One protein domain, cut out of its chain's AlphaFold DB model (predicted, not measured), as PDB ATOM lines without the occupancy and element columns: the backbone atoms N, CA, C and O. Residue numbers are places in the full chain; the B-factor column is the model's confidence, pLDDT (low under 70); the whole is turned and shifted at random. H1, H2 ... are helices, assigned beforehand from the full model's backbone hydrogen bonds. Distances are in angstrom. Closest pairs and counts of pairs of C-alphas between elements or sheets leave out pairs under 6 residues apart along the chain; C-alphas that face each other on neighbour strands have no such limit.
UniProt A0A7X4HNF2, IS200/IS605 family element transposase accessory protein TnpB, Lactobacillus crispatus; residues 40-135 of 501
ATOM      1  N   SER A  40     -30.313 105.352  -4.207       93.25
ATOM      2  CA  SER A  40     -29.408 104.379  -4.831       93.25
ATOM      3  C   SER A  40     -28.953 103.291  -3.856       93.25
ATOM      4  O   SER A  40     -28.808 102.139  -4.256       93.25
ATOM      5  N   ASN A  41     -28.769 103.624  -2.575       93.19
ATOM      6  CA  ASN A  41     -28.453 102.650  -1.530       93.19
ATOM      7  C   ASN A  41     -29.580 101.634  -1.334       93.19
ATOM      8  O   ASN A  41     -29.333 100.428  -1.289       93.19
ATOM      9  N   ASN A  42     -30.813 102.125  -1.265       91.88
ATOM     10  CA  ASN A  42     -31.972 101.274  -1.061       91.88
ATOM     11  C   ASN A  42     -32.254 100.410  -2.302       91.88
ATOM     12  O   ASN A  42     -32.408  99.200  -2.163       91.88
ATOM     13  N   CYS A  43     -32.198 100.988  -3.509       91.75
ATOM     14  CA  CYS A  43     -32.344 100.240  -4.762       91.75
ATOM     15  C   CYS A  43     -31.244  99.176  -4.928       91.75
ATOM     16  O   CYS A  43     -31.521  98.055  -5.350       91.75
ATOM     17  N   TYR A  44     -30.000  99.472  -4.525       93.81
ATOM     18  CA  TYR A  44     -28.933  98.468  -4.493       93.81
ATOM     19  C   TYR A  44     -29.303  97.297  -3.579       93.81
ATOM     20  O   TYR A  44     -29.107  96.143  -3.948       93.81
ATOM     21  N   ASN A  45     -29.824  97.577  -2.381       93.50
ATOM     22  CA  ASN A  45     -30.203  96.539  -1.424       93.50
ATOM     23  C   ASN A  45     -31.358  95.672  -1.919       93.50
ATOM     24  O   ASN A  45     -31.290  94.457  -1.761       93.50
ATOM     25  N   GLU A  46     -32.359  96.279  -2.546       91.19
ATOM     26  CA  GLU A  46     -33.490  95.594  -3.172       91.19
ATOM     27  C   GLU A  46     -33.029  94.676  -4.316       91.19
ATOM     28  O   GLU A  46     -33.267  93.469  -4.303       91.19
ATOM     29  N   ALA A  47     -32.248  95.210  -5.258       91.94
ATOM     30  CA  ALA A  47     -31.683  94.426  -6.352       91.94
ATOM     31  C   ALA A  47     -30.758  93.303  -5.837       91.94
ATOM     32  O   ALA A  47     -30.782  92.174  -6.334       91.94
ATOM     33  N   ASN A  48     -29.956  93.585  -4.806       94.31
ATOM     34  CA  ASN A  48     -29.087  92.596  -4.175       94.31
ATOM     35  C   ASN A  48     -29.883  91.533  -3.403       94.31
ATOM     36  O   ASN A  48     -29.435  90.393  -3.329       94.31
ATOM     37  N   TYR A  49     -31.046  91.869  -2.845       92.69
ATOM     38  CA  TYR A  49     -31.929  90.910  -2.184       92.69
ATOM     39  C   TYR A  49     -32.409  89.851  -3.176       92.69
ATOM     40  O   TYR A  49     -32.185  88.661  -2.955       92.69
ATOM     41  N   LEU A  50     -32.946  90.280  -4.319       90.38
ATOM     42  CA  LEU A  50     -33.410  89.381  -5.379       90.38
ATOM     43  C   LEU A  50     -32.277  88.494  -5.907       90.38
ATOM     44  O   LEU A  50     -32.429  87.277  -6.034       90.38
ATOM     45  N   TYR A  51     -31.102  89.085  -6.141       92.25
ATOM     46  CA  TYR A  51     -29.928  88.328  -6.573       92.25
ATOM     47  C   TYR A  51     -29.524  87.271  -5.535       92.25
ATOM     48  O   TYR A  51     -29.234  86.127  -5.883       92.25
ATOM     49  N   ARG A  52     -29.542  87.622  -4.243       93.00
ATOM     50  CA  ARG A  52     -29.224  86.694  -3.150       93.00
ATOM     51  C   ARG A  52     -30.222  85.554  -3.053       93.00
ATOM     52  O   ARG A  52     -29.783  84.424  -2.868       93.00
ATOM     53  N   GLN A  53     -31.519  85.822  -3.192       91.31
ATOM     54  CA  GLN A  53     -32.542  84.773  -3.180       91.31
ATOM     55  C   GLN A  53     -32.257  83.723  -4.258       91.31
ATOM     56  O   GLN A  53     -32.187  82.527  -3.966       91.31
ATOM     57  N   ARG A  54     -31.958  84.170  -5.484       89.31
ATOM     58  CA  ARG A  54     -31.556  83.279  -6.582       89.31
ATOM     59  C   ARG A  54     -30.263  82.527  -6.278       89.31
ATOM     60  O   ARG A  54     -30.222  81.313  -6.447       89.31
ATOM     61  N   HIS A  55     -29.241  83.217  -5.775       89.94
ATOM     62  CA  HIS A  55     -27.963  82.607  -5.407       89.94
ATOM     63  C   HIS A  55     -28.128  81.487  -4.367       89.94
ATOM     64  O   HIS A  55     -27.580  80.396  -4.526       89.94
ATOM     65  N   PHE A  56     -28.895  81.731  -3.301       90.31
ATOM     66  CA  PHE A  56     -29.123  80.733  -2.258       90.31
ATOM     67  C   PHE A  56     -29.999  79.580  -2.746       90.31
ATOM     68  O   PHE A  56     -29.692  78.436  -2.414       90.31
ATOM     69  N   LYS A  57     -31.015  79.843  -3.580       90.06
ATOM     70  CA  LYS A  57     -31.806  78.789  -4.235       90.06
ATOM     71  C   LYS A  57     -30.917  77.891  -5.100       90.06
ATOM     72  O   LYS A  57     -30.885  76.683  -4.884       90.06
ATOM     73  N   ASN A  58     -30.115  78.484  -5.987       88.88
ATOM     74  CA  ASN A  58     -29.156  77.765  -6.832       88.88
ATOM     75  C   ASN A  58     -28.138  76.974  -5.993       88.88
ATOM     76  O   ASN A  58     -27.779  75.855  -6.342       88.88
ATOM     77  N   MET A  59     -27.674  77.538  -4.871       87.56
ATOM     78  CA  MET A  59     -26.741  76.860  -3.970       87.56
ATOM     79  C   MET A  59     -27.367  75.654  -3.269       87.56
ATOM     80  O   MET A  59     -26.692  74.635  -3.138       87.56
ATOM     81  N   ARG A  60     -28.612  75.767  -2.792       89.38
ATOM     82  CA  ARG A  60     -29.333  74.652  -2.160       89.38
ATOM     83  C   ARG A  60     -29.547  73.521  -3.159       89.38
ATOM     84  O   ARG A  60     -29.142  72.404  -2.861       89.38
ATOM     85  N   GLN A  61     -30.056  73.848  -4.348       88.75
ATOM     86  CA  GLN A  61     -30.270  72.873  -5.419       88.75
ATOM     87  C   GLN A  61     -28.968  72.154  -5.780       88.75
ATOM     88  O   GLN A  61     -28.880  70.939  -5.688       88.75
ATOM     89  N   TYR A  62     -27.903  72.914  -6.046       88.62
ATOM     90  CA  TYR A  62     -26.602  72.343  -6.389       88.62
ATOM     91  C   TYR A  62     -26.054  71.392  -5.315       88.62
ATOM     92  O   TYR A  62     -25.445  70.381  -5.642       88.62
ATOM     93  N   LYS A  63     -26.227  71.715  -4.026       90.06
ATOM     94  CA  LYS A  63     -25.777  70.841  -2.932       90.06
ATOM     95  C   LYS A  63     -26.565  69.535  -2.883       90.06
ATOM     96  O   LYS A  63     -25.957  68.499  -2.643       90.06
ATOM     97  N   TYR A  64     -27.877  69.612  -3.087       90.50
ATOM     98  CA  TYR A  64     -28.755  68.450  -3.127       90.50
ATOM     99  C   TYR A  64     -28.403  67.540  -4.309       90.50
ATOM    100  O   TYR A  64     -28.081  66.372  -4.103       90.50
ATOM    101  N   ASP A  65     -28.302  68.100  -5.515       90.62
ATOM    102  CA  ASP A  65     -27.924  67.344  -6.712       90.62
ATOM    103  C   ASP A  65     -26.514  66.746  -6.569       90.62
ATOM    104  O   ASP A  65     -26.241  65.630  -6.998       90.62
ATOM    105  N   LEU A  66     -25.586  67.468  -5.926       91.12
ATOM    106  CA  LEU A  66     -24.231  66.961  -5.701       91.12
ATOM    107  C   LEU A  66     -24.226  65.799  -4.704       91.12
ATOM    108  O   LEU A  66     -23.394  64.905  -4.830       91.12
ATOM    109  N   HIS A  67     -25.116  65.817  -3.711       91.00
ATOM    110  CA  HIS A  67     -25.297  64.691  -2.803       91.00
ATOM    111  C   HIS A  67     -25.852  63.478  -3.554       91.00
ATOM    112  O   HIS A  67     -25.241  62.420  -3.479       91.00
ATOM    113  N   LEU A  68     -26.912  63.659  -4.348       92.38
ATOM    114  CA  LEU A  68     -27.491  62.610  -5.194       92.38
ATOM    115  C   LEU A  68     -26.466  61.996  -6.164       92.38
ATOM    116  O   LEU A  68     -26.416  60.778  -6.304       92.38
ATOM    117  N   TYR A  69     -25.602  62.814  -6.769       91.75
ATOM    118  CA  TYR A  69     -24.492  62.341  -7.606       91.75
ATOM    119  C   TYR A  69     -23.490  61.491  -6.814       91.75
ATOM    120  O   TYR A  69     -23.073  60.433  -7.270       91.75
ATOM    121  N   LYS A  70     -23.127  61.916  -5.596       91.69
ATOM    122  CA  LYS A  70     -22.193  61.168  -4.737       91.69
ATOM    123  C   LYS A  70     -22.743  59.826  -4.258       91.69
ATOM    124  O   LYS A  70     -21.952  58.921  -4.043       91.69
ATOM    125  N   VAL A  71     -24.059  59.710  -4.077       93.94
ATOM    126  CA  VAL A  71     -24.720  58.450  -3.692       93.94
ATOM    127  C   VAL A  71     -25.149  57.610  -4.904       93.94
ATOM    128  O   VAL A  71     -25.951  56.697  -4.758       93.94
ATOM    129  N   GLY A  72     -24.672  57.939  -6.112       90.19
ATOM    130  CA  GLY A  72     -24.937  57.174  -7.337       90.19
ATOM    131  C   GLY A  72     -26.341  57.342  -7.934       90.19
ATOM    132  O   GLY A  72     -26.635  56.751  -8.967       90.19
ATOM    133  N   LYS A  73     -27.206  58.175  -7.339       91.94
ATOM    134  CA  LYS A  73     -28.575  58.433  -7.827       91.94
ATOM    135  C   LYS A  73     -28.635  59.392  -9.022       91.94
ATOM    136  O   LYS A  73     -29.662  59.479  -9.686       91.94
ATOM    137  N   LEU A  74     -27.555  60.121  -9.301       89.69
ATOM    138  CA  LEU A  74     -27.391  60.945 -10.503       89.69
ATOM    139  C   LEU A  74     -26.167  60.465 -11.282       89.69
ATOM    140  O   LEU A  74     -25.089  60.338 -10.708       89.69
ATOM    141  N   LYS A  75     -26.326  60.264 -12.596       86.75
ATOM    142  CA  LYS A  75     -25.239  59.829 -13.491       86.75
ATOM    143  C   LYS A  75     -24.225  60.941 -13.774       86.75
ATOM    144  O   LYS A  75     -23.028  60.694 -13.860       86.75
ATOM    145  N   GLU A  76     -24.693  62.183 -13.889       89.44
ATOM    146  CA  GLU A  76     -23.850  63.324 -14.245       89.44
ATOM    147  C   GLU A  76     -23.578  64.252 -13.066       89.44
ATOM    148  O   GLU A  76     -24.441  64.528 -12.228       89.44
ATOM    149  N   LYS A  77     -22.367  64.816 -13.043       87.44
ATOM    150  CA  LYS A  77     -21.992  65.820 -12.052       87.44
ATOM    151  C   LYS A  77     -22.792  67.108 -12.297       87.44
ATOM    152  O   LYS A  77     -22.647  67.715 -13.362       87.44
ATOM    153  N   PRO A  78     -23.557  67.603 -11.309       86.88
ATOM    154  CA  PRO A  78     -24.400  68.772 -11.505       86.88
ATOM    155  C   PRO A  78     -23.569  70.026 -11.772       86.88
ATOM    156  O   PRO A  78     -22.449  70.195 -11.270       86.88
ATOM    157  N   LYS A  79     -24.146  70.953 -12.539       83.31
ATOM    158  CA  LYS A  79     -23.582  72.283 -12.797       83.31
ATOM    159  C   LYS A  79     -24.244  73.306 -11.880       83.31
ATOM    160  O   LYS A  79     -25.427  73.219 -11.569       83.31
ATOM    161  N   TYR A  80     -23.479  74.302 -11.440       81.25
ATOM    162  CA  TYR A  80     -24.048  75.391 -10.649       81.25
ATOM    163  C   TYR A  80     -25.002  76.226 -11.517       81.25
ATOM    164  O   TYR A  80     -24.647  76.601 -12.636       81.25
ATOM    165  N   GLY A  81     -26.195  76.523 -10.996       76.94
ATOM    166  CA  GLY A  81     -27.219  77.275 -11.721       76.94
ATOM    167  C   GLY A  81     -26.745  78.660 -12.177       76.94
ATOM    168  O   GLY A  81     -25.938  79.314 -11.511       76.94
ATOM    169  N   LYS A  82     -27.266  79.131 -13.317       79.06
ATOM    170  CA  LYS A  82     -27.001  80.493 -13.800       79.06
ATOM    171  C   LYS A  82     -27.677  81.512 -12.876       79.06
ATOM    172  O   LYS A  82     -28.853  81.378 -12.518       79.06
ATOM    173  N   ASP A  83     -26.923  82.535 -12.498       80.06
ATOM    174  CA  ASP A  83     -27.474  83.713 -11.833       80.06
ATOM    175  C   ASP A  83     -28.049  84.713 -12.839       80.06
ATOM    176  O   ASP A  83     -27.766  84.633 -14.035       80.06
ATOM    177  N   TYR A  84     -28.769  85.715 -12.324       81.94
ATOM    178  CA  TYR A  84     -29.357  86.772 -13.134       81.94
ATOM    179  C   TYR A  84     -28.339  87.533 -13.991       81.94
ATOM    180  O   TYR A  84     -27.283  87.992 -13.528       81.94
ATOM    181  N   THR A  85     -28.712  87.770 -15.244       84.88
ATOM    182  CA  THR A  85     -28.127  88.850 -16.043       84.88
ATOM    183  C   THR A  85     -28.625  90.212 -15.543       84.88
ATOM    184  O   THR A  85     -29.655  90.318 -14.877       84.88
ATOM    185  N   ALA A  86     -27.897  91.295 -15.850       82.38
ATOM    186  CA  ALA A  86     -28.361  92.642 -15.496       82.38
ATOM    187  C   ALA A  86     -29.724  92.953 -16.143       82.38
ATOM    188  O   ALA A  86     -30.570  93.593 -15.523       82.38
ATOM    189  N   THR A  87     -29.946  92.459 -17.364       86.62
ATOM    190  CA  THR A  87     -31.202  92.610 -18.103       86.62
ATOM    191  C   THR A  87     -32.346  91.851 -17.438       86.62
ATOM    192  O   THR A  87     -33.404  92.435 -17.237       86.62
ATOM    193  N   GLU A  88     -32.140  90.593 -17.044       88.06
ATOM    194  CA  GLU A  88     -33.150  89.805 -16.317       88.06
ATOM    195  C   GLU A  88     -33.527  90.450 -14.989       88.06
ATOM    196  O   GLU A  88     -34.710  90.629 -14.714       88.06
ATOM    197  N   LEU A  89     -32.534  90.865 -14.195       86.62
ATOM    198  CA  LEU A  89     -32.784  91.519 -12.912       86.62
ATOM    199  C   LEU A  89     -33.553  92.834 -13.097       86.62
ATOM    200  O   LEU A  89     -34.472  93.135 -12.341       86.62
ATOM    201  N   THR A  90     -33.217  93.589 -14.145       86.75
ATOM    202  CA  THR A  90     -33.933  94.812 -14.523       86.75
ATOM    203  C   THR A  90     -35.377  94.522 -14.935       86.75
ATOM    204  O   THR A  90     -36.282  95.232 -14.508       86.75
ATOM    205  N   ARG A  91     -35.618  93.493 -15.761       88.44
ATOM    206  CA  ARG A  91     -36.972  93.084 -16.175       88.44
ATOM    207  C   ARG A  91     -37.806  92.640 -14.980       88.44
ATOM    208  O   ARG A  91     -38.962  93.029 -14.889       88.44
ATOM    209  N   LEU A  92     -37.210  91.893 -14.054       87.38
ATOM    210  CA  LEU A  92     -37.884  91.425 -12.848       87.38
ATOM    211  C   LEU A  92     -38.296  92.598 -11.953       87.38
ATOM    212  O   LEU A  92     -39.464  92.707 -11.609       87.38
ATOM    213  N   LEU A  93     -37.378  93.527 -11.673       86.12
ATOM    214  CA  LEU A  93     -37.685  94.747 -10.915       86.12
ATOM    215  C   LEU A  93     -38.757  95.607 -11.604       86.12
ATOM    216  O   LEU A  93     -39.640  96.150 -10.948       86.12
ATOM    217  N   LYS A  94     -38.718  95.710 -12.940       85.50
ATOM    218  CA  LYS A  94     -39.762  96.392 -13.720       85.50
ATOM    219  C   LYS A  94     -41.118  95.708 -13.609       85.50
ATOM    220  O   LYS A  94     -42.112  96.421 -13.533       85.50
ATOM    221  N   LYS A  95     -41.158  94.375 -13.648       86.38
ATOM    222  CA  LYS A  95     -42.387  93.585 -13.532       86.38
ATOM    223  C   LYS A  95     -43.002  93.767 -12.145       86.38
ATOM    224  O   LYS A  95     -44.118  94.251 -12.060       86.38
ATOM    225  N   GLN A  96     -42.217  93.549 -11.088       85.31
ATOM    226  CA  GLN A  96     -42.643  93.769  -9.702       85.31
ATOM    227  C   GLN A  96     -43.182  95.189  -9.481       85.31
ATOM    228  O   GLN A  96     -44.220  95.382  -8.864       85.31
ATOM    229  N   SER A  97     -42.511  96.187 -10.060       82.06
ATOM    230  CA  SER A  97     -42.966  97.577 -10.035       82.06
ATOM    231  C   SER A  97     -44.306  97.816 -10.741       82.06
ATOM    232  O   SER A  97     -45.028  98.710 -10.317       82.06
ATOM    233  N   LEU A  98     -44.600  97.111 -11.841       82.69
ATOM    234  CA  LEU A  98     -45.878  97.240 -12.560       82.69
ATOM    235  C   LEU A  98     -47.009  96.518 -11.826       82.69
ATOM    236  O   LEU A  98     -48.134  96.989 -11.837       82.69
ATOM    237  N   GLU A  99     -46.693  95.418 -11.148       85.50
ATOM    238  CA  GLU A  99     -47.622  94.625 -10.330       85.50
ATOM    239  C   GLU A  99     -47.971  95.299  -8.988       85.50
ATOM    240  O   GLU A  99     -48.472  94.647  -8.078       85.50
ATOM    241  N   GLY A 100     -47.653  96.585  -8.815       73.12
ATOM    242  CA  GLY A 100     -47.936  97.328  -7.585       73.12
ATOM    243  C   GLY A 100     -47.056  96.950  -6.389       73.12
ATOM    244  O   GLY A 100     -47.276  97.453  -5.288       73.12
ATOM    245  N   GLN A 101     -46.028  96.109  -6.563       76.31
ATOM    246  CA  GLN A 101     -45.088  95.836  -5.476       76.31
ATOM    247  C   GLN A 101     -44.276  97.101  -5.177       76.31
ATOM    248  O   GLN A 101     -43.834  97.807  -6.091       76.31
ATOM    249  N   ASN A 102     -44.043  97.370  -3.887       65.44
ATOM    250  CA  ASN A 102     -43.303  98.537  -3.398       65.44
ATOM    251  C   ASN A 102     -41.802  98.432  -3.727       65.44
ATOM    252  O   ASN A 102     -40.956  98.165  -2.872       65.44
ATOM    253  N   THR A 103     -41.491  98.604  -5.007       69.06
ATOM    254  CA  THR A 103     -40.138  98.600  -5.550       69.06
ATOM    255  C   THR A 103     -39.633 100.025  -5.662       69.06
ATOM    256  O   THR A 103     -40.334 100.935  -6.105       69.06
ATOM    257  N   LEU A 104     -38.370 100.246  -5.312       76.69
ATOM    258  CA  LEU A 104     -37.784 101.574  -5.450       76.69
ATOM    259  C   LEU A 104     -37.316 101.830  -6.876       76.69
ATOM    260  O   LEU A 104     -37.079 102.984  -7.217       76.69
ATOM    261  N   TYR A 105     -37.209 100.784  -7.703       79.31
ATOM    262  CA  TYR A 105     -36.619 100.813  -9.039       79.31
ATOM    263  C   TYR A 105     -37.176 101.924  -9.949       79.31
ATOM    264  O   TYR A 105     -36.378 102.623 -10.583       79.31
ATOM    265  N   ARG A 106     -38.500 102.141  -9.993       79.81
ATOM    266  CA  ARG A 106     -39.117 103.236 -10.773       79.81
ATOM    267  C   ARG A 106     -39.184 104.579 -10.037       79.81
ATOM    268  O   ARG A 106     -39.273 105.603 -10.701       79.81
ATOM    269  N   ASN A 107     -39.017 104.595  -8.715       80.31
ATOM    270  CA  ASN A 107     -39.113 105.806  -7.883       80.31
ATOM    271  C   ASN A 107     -37.870 106.710  -7.982       80.31
ATOM    272  O   ASN A 107     -37.775 107.731  -7.301       80.31
ATOM    273  N   CYS A 108     -36.870 106.329  -8.785       80.56
ATOM    274  CA  CYS A 108     -35.722 107.189  -9.035       80.56
ATOM    275  C   CYS A 108     -36.129 108.391  -9.880       80.56
ATOM    276  O   CYS A 108     -36.875 108.265 -10.846       80.56
ATOM    277  N   ILE A 109     -35.467 109.519  -9.645       78.75
ATOM    278  CA  ILE A 109     -35.581 110.707 -10.494       78.75
ATOM    279  C   ILE A 109     -35.242 110.434 -11.979       78.75
ATOM    280  O   ILE A 109     -35.662 111.159 -12.889       78.75
ATOM    281  N   ASN A 110     -34.469 109.375 -12.248       84.31
ATOM    282  CA  ASN A 110     -34.164 108.902 -13.592       84.31
ATOM    283  C   ASN A 110     -33.932 107.380 -13.608       84.31
ATOM    284  O   ASN A 110     -32.995 106.876 -12.993       84.31
ATOM    285  N   ILE A 111     -34.733 106.657 -14.396       86.44
ATOM    286  CA  ILE A 111     -34.679 105.193 -14.530       86.44
ATOM    287  C   ILE A 111     -33.315 104.656 -14.995       86.44
ATOM    288  O   ILE A 111     -32.931 103.528 -14.679       86.44
ATOM    289  N   LYS A 112     -32.539 105.465 -15.729       87.44
ATOM    290  CA  LYS A 112     -31.187 105.093 -16.166       87.44
ATOM    291  C   LYS A 112     -30.238 104.911 -14.982       87.44
ATOM    292  O   LYS A 112     -29.363 104.046 -15.014       87.44
ATOM    293  N   ILE A 113     -30.469 105.657 -13.904       89.12
ATOM    294  CA  ILE A 113     -29.718 105.540 -12.656       89.12
ATOM    295  C   ILE A 113     -30.041 104.207 -11.989       89.12
ATOM    296  O   ILE A 113     -29.120 103.488 -11.608       89.12
ATOM    297  N   SER A 114     -31.317 103.818 -11.939       90.12
ATOM    298  CA  SER A 114     -31.732 102.499 -11.456       90.12
ATOM    299  C   SER A 114     -31.046 101.371 -12.219       90.12
ATOM    300  O   SER A 114     -30.471 100.468 -11.614       90.12
ATOM    301  N   ASN A 115     -31.001 101.465 -13.550       90.00
ATOM    302  CA  ASN A 115     -30.282 100.499 -14.385       90.00
ATOM    303  C   ASN A 115     -28.787 100.437 -14.054       90.00
ATOM    304  O   ASN A 115     -28.210  99.352 -14.004       90.00
ATOM    305  N   SER A 116     -28.154 101.587 -13.823       90.00
ATOM    306  CA  SER A 116     -26.747 101.657 -13.425       90.00
ATOM    307  C   SER A 116     -26.501 100.979 -12.071       90.00
ATOM    308  O   SER A 116     -25.577 100.179 -11.933       90.00
ATOM    309  N   VAL A 117     -27.388 101.194 -11.093       92.25
ATOM    310  CA  VAL A 117     -27.327 100.534  -9.778       92.25
ATOM    311  C   VAL A 117     -27.465  99.014  -9.905       92.25
ATOM    312  O   VAL A 117     -26.686  98.270  -9.311       92.25
ATOM    313  N   VAL A 118     -28.399  98.536 -10.731       92.12
ATOM    314  CA  VAL A 118     -28.577  97.100 -11.008       92.12
ATOM    315  C   VAL A 118     -27.333  96.504 -11.682       92.12
ATOM    316  O   VAL A 118     -26.881  95.413 -11.315       92.12
ATOM    317  N   LYS A 119     -26.718  97.229 -12.627       91.69
ATOM    318  CA  LYS A 119     -25.436  96.836 -13.238       91.69
ATOM    319  C   LYS A 119     -24.313  96.757 -12.202       91.69
ATOM    320  O   LYS A 119     -23.511  95.826 -12.263       91.69
ATOM    321  N   ASP A 120     -24.270  97.676 -11.238       92.06
ATOM    322  CA  ASP A 120     -23.283  97.660 -10.154       92.06
ATOM    323  C   ASP A 120     -23.442  96.432  -9.242       92.06
ATOM    324  O   ASP A 120     -22.460  95.742  -8.958       92.06
ATOM    325  N   VAL A 121     -24.679  96.069  -8.872       93.81
ATOM    326  CA  VAL A 121     -24.968  94.808  -8.158       93.81
ATOM    327  C   VAL A 121     -24.420  93.621  -8.949       93.81
ATOM    328  O   VAL A 121     -23.636  92.826  -8.420       93.81
ATOM    329  N   ARG A 122     -24.749  93.523 -10.244       92.38
ATOM    330  CA  ARG A 122     -24.280  92.421 -11.097       92.38
ATOM    331  C   ARG A 122     -22.755  92.363 -11.199       92.38
ATOM    332  O   ARG A 122     -22.186  91.265 -11.184       92.38
ATOM    333  N   ARG A 123     -22.099  93.522 -11.308       92.56
ATOM    334  CA  ARG A 123     -20.637  93.664 -11.339       92.56
ATOM    335  C   ARG A 123     -20.013  93.159 -10.039       92.56
ATOM    336  O   ARG A 123     -19.077  92.363 -10.097       92.56
ATOM    337  N   ASN A 124     -20.568  93.525  -8.885       93.25
ATOM    338  CA  ASN A 124     -20.082  93.070  -7.579       93.25
ATOM    339  C   ASN A 124     -20.200  91.548  -7.411       93.25
ATOM    340  O   ASN A 124     -19.254  90.909  -6.945       93.25
ATOM    341  N   TRP A 125     -21.303  90.945  -7.862       93.31
ATOM    342  CA  TRP A 125     -21.452  89.486  -7.890       93.31
ATOM    343  C   TRP A 125     -20.493  88.808  -8.874       93.31
ATOM    344  O   TRP A 125     -19.862  87.814  -8.523       93.31
ATOM    345  N   SER A 126     -20.305  89.366 -10.077       91.31
ATOM    346  CA  SER A 126     -19.311  88.860 -11.042       91.31
ATOM    347  C   SER A 126     -17.908  88.827 -10.440       91.31
ATOM    348  O   SER A 126     -17.216  87.812 -10.526       91.31
ATOM    349  N   ASN A 127     -17.509  89.922  -9.791       91.81
ATOM    350  CA  ASN A 127     -16.209  90.040  -9.145       91.81
ATOM    351  C   ASN A 127     -16.059  89.030  -8.004       91.81
ATOM    352  O   ASN A 127     -15.012  88.400  -7.903       91.81
ATOM    353  N   TYR A 128     -17.109  88.806  -7.208       93.12
ATOM    354  CA  TYR A 128     -17.109  87.758  -6.187       93.12
ATOM    355  C   TYR A 128     -16.823  86.372  -6.779       93.12
ATOM    356  O   TYR A 128     -15.948  85.675  -6.268       93.12
ATOM    357  N   TYR A 129     -17.482  85.981  -7.874       90.00
ATOM    358  CA  TYR A 129     -17.230  84.678  -8.501       90.00
ATOM    359  C   TYR A 129     -15.828  84.555  -9.087       90.00
ATOM    360  O   TYR A 129     -15.191  83.517  -8.915       90.00
ATOM    361  N   LYS A 130     -15.323  85.617  -9.728       91.56
ATOM    362  CA  LYS A 130     -13.943  85.663 -10.231       91.56
ATOM    363  C   LYS A 130     -12.942  85.494  -9.090       91.56
ATOM    364  O   LYS A 130     -12.076  84.629  -9.169       91.56
ATOM    365  N   SER A 131     -13.109  86.249  -8.003       92.06
ATOM    366  CA  SER A 131     -12.265  86.126  -6.813       92.06
ATOM    367  C   SER A 131     -12.392  84.758  -6.152       92.06
ATOM    368  O   SER A 131     -11.397  84.223  -5.690       92.06
ATOM    369  N   LEU A 132     -13.586  84.160  -6.108       90.69
ATOM    370  CA  LEU A 132     -13.781  82.827  -5.539       90.69
ATOM    371  C   LEU A 132     -13.107  81.741  -6.388       90.69
ATOM    372  O   LEU A 132     -12.532  80.810  -5.833       90.69
ATOM    373  N   SER A 133     -13.175  81.851  -7.716       89.81
ATOM    374  CA  SER A 133     -12.488  80.942  -8.640       89.81
ATOM    375  C   SER A 133     -10.969  81.058  -8.509       89.81
ATOM    376  O   SER A 133     -10.294  80.046  -8.335       89.81
ATOM    377  N   ASP A 134     -10.436  82.283  -8.497       92.38
ATOM    378  CA  ASP A 134      -9.003  82.515  -8.297       92.38
ATOM    379  C   ASP A 134      -8.548  82.092  -6.895       92.38
ATOM    380  O   ASP A 134      -7.495  81.486  -6.768       92.38
ATOM    381  N   TYR A 135      -9.366  82.293  -5.857       91.62
ATOM    382  CA  TYR A 135      -9.091  81.794  -4.507       91.62
ATOM    383  C   TYR A 135      -8.987  80.268  -4.457       91.62
ATOM    384  O   TYR A 135      -8.112  79.753  -3.773       91.62
TER     385      TYR A 135
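Overview. This is residues 40 to 135 of the 501 residues of the protein "IS200/IS605 family element transposase accessory protein TnpB" of Lactobacillus crispatus (UniProt A0A7X4HNF2). Two long helices, H1 and H3, spread as a V from near their first residues, with the short helix H2 packed on both near the closed end. Residues 71 to 85 fold back beside H1, and residues 127 to 135 of H3 stick out. The printed part has 96 residues, is all helix in the order H1, H2, H3, and is loose, with a radius of gyration of the C-alphas of 16.3 A and spans of 54 by 33 by 18 A.

Along the chain. H1, residues 40 to 70, begins at C-alpha (-29.408, 104.379, -4.831) and is 43.8 A long. H2 is residues 86 to 98, 18.3 A. H3, residues 111 to 135, is 36.1 A long and ends at C-alpha (-9.091, 81.794, -4.507).

Arrangement. Residues 40 to 48 of H1 touch residues 113 to 121 of H3, closest C-alphas Tyr 44 and Val 117, 5.9 A, the same way at a steep tilt of 38 degrees, only just beyond shallow. H1 touches H2, closest C-alphas Ala 47 and Leu 89, 7.3 A, at a steep 64 degrees, with residues 47 to 51 alone. H2 and H3 form a hairpin, closest C-alphas Ala 86 and Lys 119, 5.6 A. In H1, H2 and H3 every O i to N i+4 pair is within hydrogen-bond range.

Size, cuts and confidence. The printed part has no cut. Both links are long. Residues 102 to 103 have pLDDT under 70.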